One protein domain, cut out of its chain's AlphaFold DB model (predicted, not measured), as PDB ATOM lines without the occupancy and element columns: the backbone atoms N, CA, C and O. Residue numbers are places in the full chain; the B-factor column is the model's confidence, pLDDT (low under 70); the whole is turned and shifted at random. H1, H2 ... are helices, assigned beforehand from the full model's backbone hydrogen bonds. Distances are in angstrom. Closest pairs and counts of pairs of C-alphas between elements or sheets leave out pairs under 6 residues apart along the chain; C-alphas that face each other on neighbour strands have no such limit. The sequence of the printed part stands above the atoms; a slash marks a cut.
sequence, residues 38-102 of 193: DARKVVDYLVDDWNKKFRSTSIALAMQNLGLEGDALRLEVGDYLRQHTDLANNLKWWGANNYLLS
ATOM      1  N   ASP A  38     171.181 158.712 191.062       98.19
ATOM      2  CA  ASP A  38     171.887 157.433 191.013       98.19
ATOM      3  C   ASP A  38     172.243 157.027 189.582       98.19
ATOM      4  O   ASP A  38     173.362 156.564 189.357       98.19
ATOM      5  N   ALA A  39     171.378 157.282 188.594       98.19
ATOM      6  CA  ALA A  39     171.715 157.011 187.196       98.19
ATOM      7  C   ALA A  39     172.909 157.855 186.738       98.19
ATOM      8  O   ALA A  39     173.810 157.350 186.070       98.19
ATOM      9  N   ARG A  40     172.976 159.114 187.182       98.00
ATOM     10  CA  ARG A  40     174.117 159.999 186.925       98.00
ATOM     11  C   ARG A  40     175.414 159.451 187.515       98.00
ATOM     12  O   ARG A  40     176.401 159.368 186.795       98.00
ATOM     13  N   LYS A  41     175.400 158.975 188.768       98.25
ATOM     14  CA  LYS A  41     176.575 158.323 189.387       98.25
ATOM     15  C   LYS A  41     177.053 157.114 188.582       98.25
ATOM     16  O   LYS A  41     178.257 156.912 188.448       98.25
ATOM     17  N   VAL A  42     176.124 156.305 188.070       98.56
ATOM     18  CA  VAL A  42     176.459 155.134 187.246       98.56
ATOM     19  C   VAL A  42     177.087 155.566 185.922       98.56
ATOM     20  O   VAL A  42     178.118 155.014 185.541       98.56
ATOM     21  N   VAL A  43     176.515 156.563 185.240       98.19
ATOM     22  CA  VAL A  43     177.078 157.105 183.992       98.19
ATOM     23  C   VAL A  43     178.472 157.686 184.221       98.19
ATOM     24  O   VAL A  43     179.392 157.329 183.487       98.19
ATOM     25  N   ASP A  44     178.657 158.504 185.258       98.06
ATOM     26  CA  ASP A  44     179.953 159.108 185.589       98.06
ATOM     27  C   ASP A  44     181.013 158.030 185.870       98.06
ATOM     28  O   ASP A  44     182.132 158.102 185.359       98.06
ATOM     29  N   TYR A  45     180.644 156.985 186.622       98.31
ATOM     30  CA  TYR A  45     181.518 155.840 186.879       98.31
ATOM     31  C   TYR A  45     181.912 155.116 185.587       98.31
ATOM     32  O   TYR A  45     183.083 154.796 185.398       98.31
ATOM     33  N   LEU A  46     180.949 154.841 184.703       97.88
ATOM     34  CA  LEU A  46     181.197 154.139 183.441       97.88
ATOM     35  C   LEU A  46     182.108 154.942 182.516       97.88
ATOM     36  O   LEU A  46     183.036 154.378 181.942       97.88
ATOM     37  N   VAL A  47     181.877 156.249 182.388       96.62
ATOM     38  CA  VAL A  47     182.708 157.126 181.552       96.62
ATOM     39  C   VAL A  47     184.139 157.200 182.093       96.62
ATOM     40  O   VAL A  47     185.083 157.068 181.312       96.62
ATOM     41  N   ASP A  48     184.330 157.342 183.410       96.44
ATOM     42  CA  ASP A  48     185.667 157.282 184.024       96.44
ATOM     43  C   ASP A  48     186.341 155.919 183.798       96.44
ATOM     44  O   ASP A  48     187.515 155.844 183.425       96.44
ATOM     45  N   ASP A  49     185.600 154.828 183.989       96.12
ATOM     46  CA  ASP A  49     186.126 153.477 183.839       96.12
ATOM     47  C   ASP A  49     186.525 153.170 182.389       96.12
ATOM     48  O   ASP A  49     187.641 152.713 182.146       96.12
ATOM     49  N   TRP A  50     185.679 153.488 181.410       95.00
ATOM     50  CA  TRP A  50     185.961 153.259 179.988       95.00
ATOM     51  C   TRP A  50     187.107 154.113 179.437       95.00
ATOM     52  O   TRP A  50     187.704 153.745 178.425       95.00
ATOM     53  N   ASN A  51     187.463 155.217 180.100       92.94
ATOM     54  CA  ASN A  51     188.658 155.994 179.761       92.94
ATOM     55  C   ASN A  51     189.968 155.303 180.187       92.94
ATOM     56  O   ASN A  51     191.056 155.717 179.771       92.94
ATOM     57  N   LYS A  52     189.898 154.228 180.981       93.25
ATOM     58  CA  LYS A  52     191.056 153.406 181.353       93.25
ATOM     59  C   LYS A  52     191.298 152.325 180.299       93.25
ATOM     60  O   LYS A  52     190.389 151.828 179.636       93.25
ATOM     61  N   LYS A  53     192.564 151.925 180.149       89.19
ATOM     62  CA  LYS A  53     192.969 150.934 179.139       89.19
ATOM     63  C   LYS A  53     192.241 149.603 179.337       89.19
ATOM     64  O   LYS A  53     192.180 149.094 180.451       89.19
ATOM     65  N   PHE A  54     191.779 149.037 178.221       86.69
ATOM     66  CA  PHE A  54     191.139 147.720 178.125       86.69
ATOM     67  C   PHE A  54     189.829 147.558 178.903       86.69
ATOM     68  O   PHE A  54     189.378 146.431 179.070       86.69
ATOM     69  N   ARG A  55     189.193 148.644 179.352       91.56
ATOM     70  CA  ARG A  55     187.956 148.550 180.132       91.56
ATOM     71  C   ARG A  55     186.705 148.654 179.280       91.56
ATOM     72  O   ARG A  55     186.626 149.406 178.307       91.56
ATOM     73  N   SER A  56     185.708 147.871 179.656       91.69
ATOM     74  CA  SER A  56     184.402 147.783 179.004       91.69
ATOM     75  C   SER A  56     183.314 147.317 179.968       91.69
ATOM     76  O   SER A  56     182.397 146.591 179.586       91.69
ATOM     77  N   THR A  57     183.415 147.772 181.217       95.00
ATOM     78  CA  THR A  57     182.472 147.501 182.306       95.00
ATOM     79  C   THR A  57     181.024 147.688 181.872       95.00
ATOM     80  O   THR A  57     180.666 148.717 181.295       95.00
ATOM     81  N   SER A  58     180.199 146.676 182.133       95.31
ATOM     82  CA  SER A  58     178.751 146.722 181.932       95.31
ATOM     83  C   SER A  58     178.063 147.619 182.965       95.31
ATOM     84  O   SER A  58     178.571 147.830 184.068       95.31
ATOM     85  N   ILE A  59     176.861 148.104 182.645       97.31
ATOM     86  CA  ILE A  59     176.041 148.903 183.568       97.31
ATOM     87  C   ILE A  59     175.766 148.112 184.853       97.31
ATOM     88  O   ILE A  59     175.887 148.651 185.948       97.31
ATOM     89  N   ALA A  60     175.464 146.814 184.727       97.12
ATOM     90  CA  ALA A  60     175.220 145.939 185.870       97.12
ATOM     91  C   ALA A  60     176.431 145.863 186.820       97.12
ATOM     92  O   ALA A  60     176.268 146.005 188.031       97.12
ATOM     93  N   LEU A  61     177.648 145.699 186.285       97.50
ATOM     94  CA  LEU A  61     178.859 145.644 187.107       97.50
ATOM     95  C   LEU A  61     179.216 147.013 187.706       97.50
ATOM     96  O   LEU A  61     179.639 147.091 188.858       97.50
ATOM     97  N   ALA A  62     179.008 148.108 186.970       98.25
ATOM     98  CA  ALA A  62     179.175 149.457 187.513       98.25
ATOM     99  C   ALA A  62     178.229 149.722 188.693       98.25
ATOM    100  O   ALA A  62     178.663 150.218 189.730       98.25
ATOM    101  N   MET A  63     176.959 149.331 188.569       98.62
ATOM    102  CA  MET A  63     175.984 149.423 189.656       98.62
ATOM    103  C   MET A  63     176.420 148.602 190.874       98.62
ATOM    104  O   MET A  63     176.471 149.143 191.977       98.62
ATOM    105  N   GLN A  64     176.852 147.351 190.675       98.00
ATOM    106  CA  GLN A  64     177.388 146.510 191.751       98.00
ATOM    107  C   GLN A  64     178.581 147.175 192.455       98.00
ATOM    108  O   GLN A  64     178.636 147.239 193.682       98.00
ATOM    109  N   ASN A  65     179.518 147.732 191.686       98.12
ATOM    110  CA  ASN A  65     180.679 148.458 192.199       98.12
ATOM    111  C   ASN A  65     180.312 149.717 192.998       98.12
ATOM    112  O   ASN A  65     181.113 150.184 193.815       98.12
ATOM    113  N   LEU A  66     179.135 150.286 192.754       98.38
ATOM    114  CA  LEU A  66     178.590 151.446 193.459       98.38
ATOM    115  C   LEU A  66     177.644 151.060 194.608       98.38
ATOM    116  O   LEU A  66     177.194 151.951 195.324       98.38
ATOM    117  N   GLY A  67     177.359 149.768 194.808       98.12
ATOM    118  CA  GLY A  67     176.368 149.306 195.786       98.12
ATOM    119  C   GLY A  67     174.930 149.682 195.411       98.12
ATOM    120  O   GLY A  67     174.103 149.889 196.294       98.12
ATOM    121  N   LEU A  68     174.652 149.821 194.112       98.25
ATOM    122  CA  LEU A  68     173.340 150.142 193.558       98.25
ATOM    123  C   LEU A  68     172.720 148.894 192.923       98.25
ATOM    124  O   LEU A  68     173.414 148.074 192.325       98.25
ATOM    125  N   GLU A  69     171.399 148.782 193.003       95.69
ATOM    126  CA  GLU A  69     170.635 147.667 192.442       95.69
ATOM    127  C   GLU A  69     169.360 148.172 191.754       95.69
ATOM    128  O   GLU A  69     168.928 149.306 191.958       95.69
ATOM    129  N   GLY A  70     168.744 147.315 190.938       96.31
ATOM    130  CA  GLY A  70     167.432 147.567 190.343       96.31
ATOM    131  C   GLY A  70     167.448 147.663 188.820       96.31
ATOM    132  O   GLY A  70     168.110 148.504 188.218       96.31
ATOM    133  N   ASP A  71     166.635 146.826 188.181       97.94
ATOM    134  CA  ASP A  71     166.529 146.779 186.722       97.94
ATOM    135  C   ASP A  71     165.985 148.087 186.117       97.94
ATOM    136  O   ASP A  71     166.359 148.437 185.002       97.94
ATOM    137  N   ALA A  72     165.148 148.836 186.844       97.81
ATOM    138  CA  ALA A  72     164.631 150.127 186.385       97.81
ATOM    139  C   ALA A  72     165.745 151.175 186.228       97.81
ATOM    140  O   ALA A  72     165.831 151.821 185.189       97.81
ATOM    141  N   LEU A  73     166.639 151.273 187.220       98.19
ATOM    142  CA  LEU A  73     167.812 152.145 187.161       98.19
ATOM    143  C   LEU A  73     168.729 151.746 185.998       98.19
ATOM    144  O   LEU A  73     169.215 152.589 185.250       98.19
ATOM    145  N   ARG A  74     168.923 150.439 185.801       97.81
ATOM    146  CA  ARG A  74     169.728 149.922 184.693       97.81
ATOM    147  C   ARG A  74     169.148 150.275 183.319       97.81
ATOM    148  O   ARG A  74     169.911 150.621 182.421       97.81
ATOM    149  N   LEU A  75     167.823 150.200 183.158       97.81
ATOM    150  CA  LEU A  75     167.134 150.625 181.934       97.81
ATOM    151  C   LEU A  75     167.264 152.136 181.715       97.81
ATOM    152  O   LEU A  75     167.611 152.539 180.611       97.81
ATOM    153  N   GLU A  76     167.083 152.946 182.762       97.81
ATOM    154  CA  GLU A  76     167.248 154.405 182.701       97.81
ATOM    155  C   GLU A  76     168.644 154.796 182.188       97.81
ATOM    156  O   GLU A  76     168.775 155.570 181.237       97.81
ATOM    157  N   VAL A  77     169.696 154.201 182.763       98.00
ATOM    158  CA  VAL A  77     171.080 154.410 182.313       98.00
ATOM    159  C   VAL A  77     171.250 153.953 180.860       98.00
ATOM    160  O   VAL A  77     171.849 154.667 180.058       98.00
ATOM    161  N   GLY A  78     170.712 152.787 180.493       96.31
ATOM    162  CA  GLY A  78     170.772 152.270 179.123       96.31
ATOM    163  C   GLY A  78     170.142 153.208 178.094       96.31
ATOM    164  O   GLY A  78     170.760 153.502 177.068       96.31
ATOM    165  N   ASP A  79     168.942 153.707 178.378       96.25
ATOM    166  CA  ASP A  79     168.200 154.619 177.505       96.25
ATOM    167  C   ASP A  79     168.898 155.967 177.348       96.25
ATOM    168  O   ASP A  79     168.909 156.532 176.249       96.25
ATOM    169  N   TYR A  80     169.538 156.453 178.411       96.81
ATOM    170  CA  TYR A  80     170.385 157.635 178.339       96.81
ATOM    171  C   TYR A  80     171.610 157.394 177.448       96.81
ATOM    172  O   TYR A  80     171.852 158.143 176.503       96.81
ATOM    173  N   LEU A  81     172.356 156.306 177.659       95.62
ATOM    174  CA  LEU A  81     173.557 156.005 176.865       95.62
ATOM    175  C   LEU A  81     173.252 155.792 175.373       95.62
ATOM    176  O   LEU A  81     174.090 156.109 174.527       95.62
ATOM    177  N   ARG A  82     172.057 155.294 175.022       93.12
ATOM    178  CA  ARG A  82     171.591 155.205 173.623       93.12
ATOM    179  C   ARG A  82     171.456 156.573 172.957       93.12
ATOM    180  O   ARG A  82     171.709 156.688 171.761       93.12
ATOM    181  N   GLN A  83     171.052 157.589 173.715       94.44
ATOM    182  CA  GLN A  83     170.854 158.959 173.229       94.44
ATOM    183  C   GLN A  83     172.145 159.789 173.252       94.44
ATOM    184  O   GLN A  83     172.221 160.811 172.577       94.44
ATOM    185  N   HIS A  84     173.154 159.331 173.995       94.31
ATOM    186  CA  HIS A  84     174.397 160.052 174.263       94.31
ATOM    187  C   HIS A  84     175.631 159.204 173.919       94.31
ATOM    188  O   HIS A  84     176.510 158.951 174.747       94.31
ATOM    189  N   THR A  85     175.696 158.719 172.675       92.94
ATOM    190  CA  THR A  85     176.804 157.866 172.200       92.94
ATOM    191  C   THR A  85     178.137 158.607 172.063       92.94
ATOM    192  O   THR A  85     179.180 157.982 171.868       92.94
ATOM    193  N   ASP A  86     178.121 159.931 172.198       93.50
ATOM    194  CA  ASP A  86     179.269 160.832 172.187       93.50
ATOM    195  C   ASP A  86     180.033 160.883 173.522       93.50
ATOM    196  O   ASP A  86     181.174 161.347 173.543       93.50
ATOM    197  N   LEU A  87     179.468 160.353 174.616       94.00
ATOM    198  CA  LEU A  87     180.093 160.390 175.948       94.00
ATOM    199  C   LEU A  87     181.386 159.575 176.053       94.00
ATOM    200  O   LEU A  87     182.245 159.881 176.880       94.00
ATOM    201  N   ALA A  88     181.528 158.518 175.251       92.25
ATOM    202  CA  ALA A  88     182.713 157.670 175.256       92.25
ATOM    203  C   ALA A  88     182.919 156.991 173.900       92.25
ATOM    204  O   ALA A  88     181.966 156.558 173.250       92.25
ATOM    205  N   ASN A  89     184.185 156.785 173.516       89.56
ATOM    206  CA  ASN A  89     184.532 156.007 172.319       89.56
ATOM    207  C   ASN A  89     183.900 154.607 172.350       89.56
ATOM    208  O   ASN A  89     183.469 154.100 171.319       89.56
ATOM    209  N   ASN A  90     183.793 154.011 173.536       88.12
ATOM    210  CA  ASN A  90     183.133 152.733 173.758       88.12
ATOM    211  C   ASN A  90     181.691 152.721 173.217       88.12
ATOM    212  O   ASN A  90     181.312 151.833 172.457       88.12
ATOM    213  N   LEU A  91     180.903 153.751 173.526       90.12
ATOM    214  CA  LEU A  91     179.529 153.864 173.032       90.12
ATOM    215  C   LEU A  91     179.484 154.122 171.528       90.12
ATOM    216  O   LEU A  91     178.646 153.551 170.839       90.12
ATOM    217  N   LYS A  92     180.403 154.938 171.009       88.06
ATOM    218  CA  LYS A  92     180.481 155.236 169.576       88.06
ATOM    219  C   LYS A  92     180.773 153.996 168.728       88.06
ATOM    220  O   LYS A  92     180.198 153.849 167.654       88.06
ATOM    221  N   TRP A  93     181.680 153.130 169.179       85.31
ATOM    222  CA  TRP A  93     182.126 151.969 168.400       85.31
ATOM    223  C   TRP A  93     181.283 150.720 168.636       85.31
ATOM    224  O   TRP A  93     181.094 149.931 167.713       85.31
ATOM    225  N   TRP A  94     180.779 150.541 169.857       85.75
ATOM    226  CA  TRP A  94     180.092 149.315 170.256       85.75
ATOM    227  C   TRP A  94     178.599 149.538 170.501       85.75
ATOM    228  O   TRP A  94     177.831 148.589 170.445       85.75
ATOM    229  N   GLY A  95     178.142 150.766 170.727       88.56
ATOM    230  CA  GLY A  95     176.745 151.047 171.047       88.56
ATOM    231  C   GLY A  95     176.368 150.680 172.486       88.56
ATOM    232  O   GLY A  95     176.974 149.826 173.133       88.56
ATOM    233  N   ALA A  96     175.326 151.329 173.004       90.56
ATOM    234  CA  ALA A  96     174.902 151.183 174.398       90.56
ATOM    235  C   ALA A  96     174.372 149.777 174.750       90.56
ATOM    236  O   ALA A  96     174.577 149.305 175.869       90.56
ATOM    237  N   ASN A  97     173.747 149.074 173.794       89.06
ATOM    238  CA  ASN A  97     173.153 147.744 174.014       89.06
ATOM    239  C   ASN A  97     174.178 146.716 174.528       89.06
ATOM    240  O   ASN A  97     173.841 145.831 175.313       89.06
ATOM    241  N   ASN A  98     175.448 146.880 174.151       87.12
ATOM    242  CA  ASN A  98     176.548 146.013 174.564       87.12
ATOM    243  C   ASN A  98     176.939 146.131 176.044       87.12
ATOM    244  O   ASN A  98     177.534 145.210 176.611       87.12
ATOM    245  N   TYR A  99     176.568 147.240 176.680       92.12
ATOM    246  CA  TYR A  99     176.850 147.510 178.088       92.12
ATOM    247  C   TYR A  99     175.624 147.297 178.982       92.12
ATOM    248  O   TYR A  99     175.775 147.190 180.197       92.12
ATOM    249  N   LEU A 100     174.423 147.204 178.399       94.06
ATOM    250  CA  LEU A 100     173.168 147.058 179.137       94.06
ATOM    251  C   LEU A 100     172.995 145.668 179.762       94.06
ATOM    252  O   LEU A 100     172.566 145.547 180.914       94.06
ATOM    253  N   LEU A 101     173.348 144.626 179.007       93.06
ATOM    254  CA  LEU A 101     173.266 143.247 179.478       93.06
ATOM    255  C   LEU A 101     174.406 142.923 180.451       93.06
ATOM    256  O   LEU A 101     175.572 143.247 180.201       93.06
ATOM    257  N   SER A 102     174.068 142.229 181.534       93.06
ATOM    258  CA  SER A 102     175.051 141.597 182.419       93.06
ATOM    259  C   SER A 102     175.736 140.412 181.725       93.06
ATOM    260  O   SER A 102     175.273 139.934 180.688       93.06
TER     261      SER A 102
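What this domain is: This is residues 38 to 102 of the 193 residues of an uncharacterized protein of Calditrichaeota bacterium (UniProt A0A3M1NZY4). Three helices, H1, H2 and H3, cross one another steeply and make a small rounded core, with short H5 packed on H3 and short H4 set off at one end near the end of H1. After H1 the chain loops round and folds back into H2, and the link after H3 leads to H4. The printed part has 65 residues with five named helices, H1 to H5 in chain order, and no named strand; the class is all helix. It is compact, with a radius of gyration of the C-alphas of 10.4 A, and spans 27 by 23 by 19 A.

How they stand to each other: Start at H1, residues 38 to 50, and look at its residues 42 to 46, which alone touch H2, residues 59 to 66. The closest C-alphas are Val 42 and Met 63, 6.2 A apart, and the lines are about perpendicular at 79 degrees. Residues 38 to 43 of H1 touch residues 73 to 77 of H3, residues 71 to 83, closest at the C-alphas of Ala 39 and Val 77, 5.6 A, with a steep tilt of 58 degrees, the same way. H2 touches residues 74 to 78 of H3, closest at the C-alphas of Ile 59 and Arg 74, 6.5 A, at a steep tilt of 62 degrees, opposite ways. H5, residues 97 to 100, touches H3, closest at the C-alphas of Gly 78 and Leu 100, 5.7 A. H4, residues 89 to 94, is close to H1 but not clearly touching, with the C-alphas of Trp 50 and Asn 90 6.9 A apart. In H1, H2, H3 and H4 every O i to N i+4 pair is within hydrogen-bond range; H5 is too short for such a pair.

Where its parts are: Find C-alpha 38 at (171.887, 157.433, 191.013); from there H1 runs 18.4 A to C-alpha 50. H2 spans 10.5 A, H3 18.7 A and H4 8.3 A from first to last C-alpha. H5 runs 5.2 A, to C-alpha 100 at (173.168, 147.058, 179.137).

The domain as a whole: The C-alphas of Lys 53 and Ala 72, 29.3 A apart, are the two farthest apart. The printed part has no cut, no link is long, and no printed residue is under 70 in pLDDT.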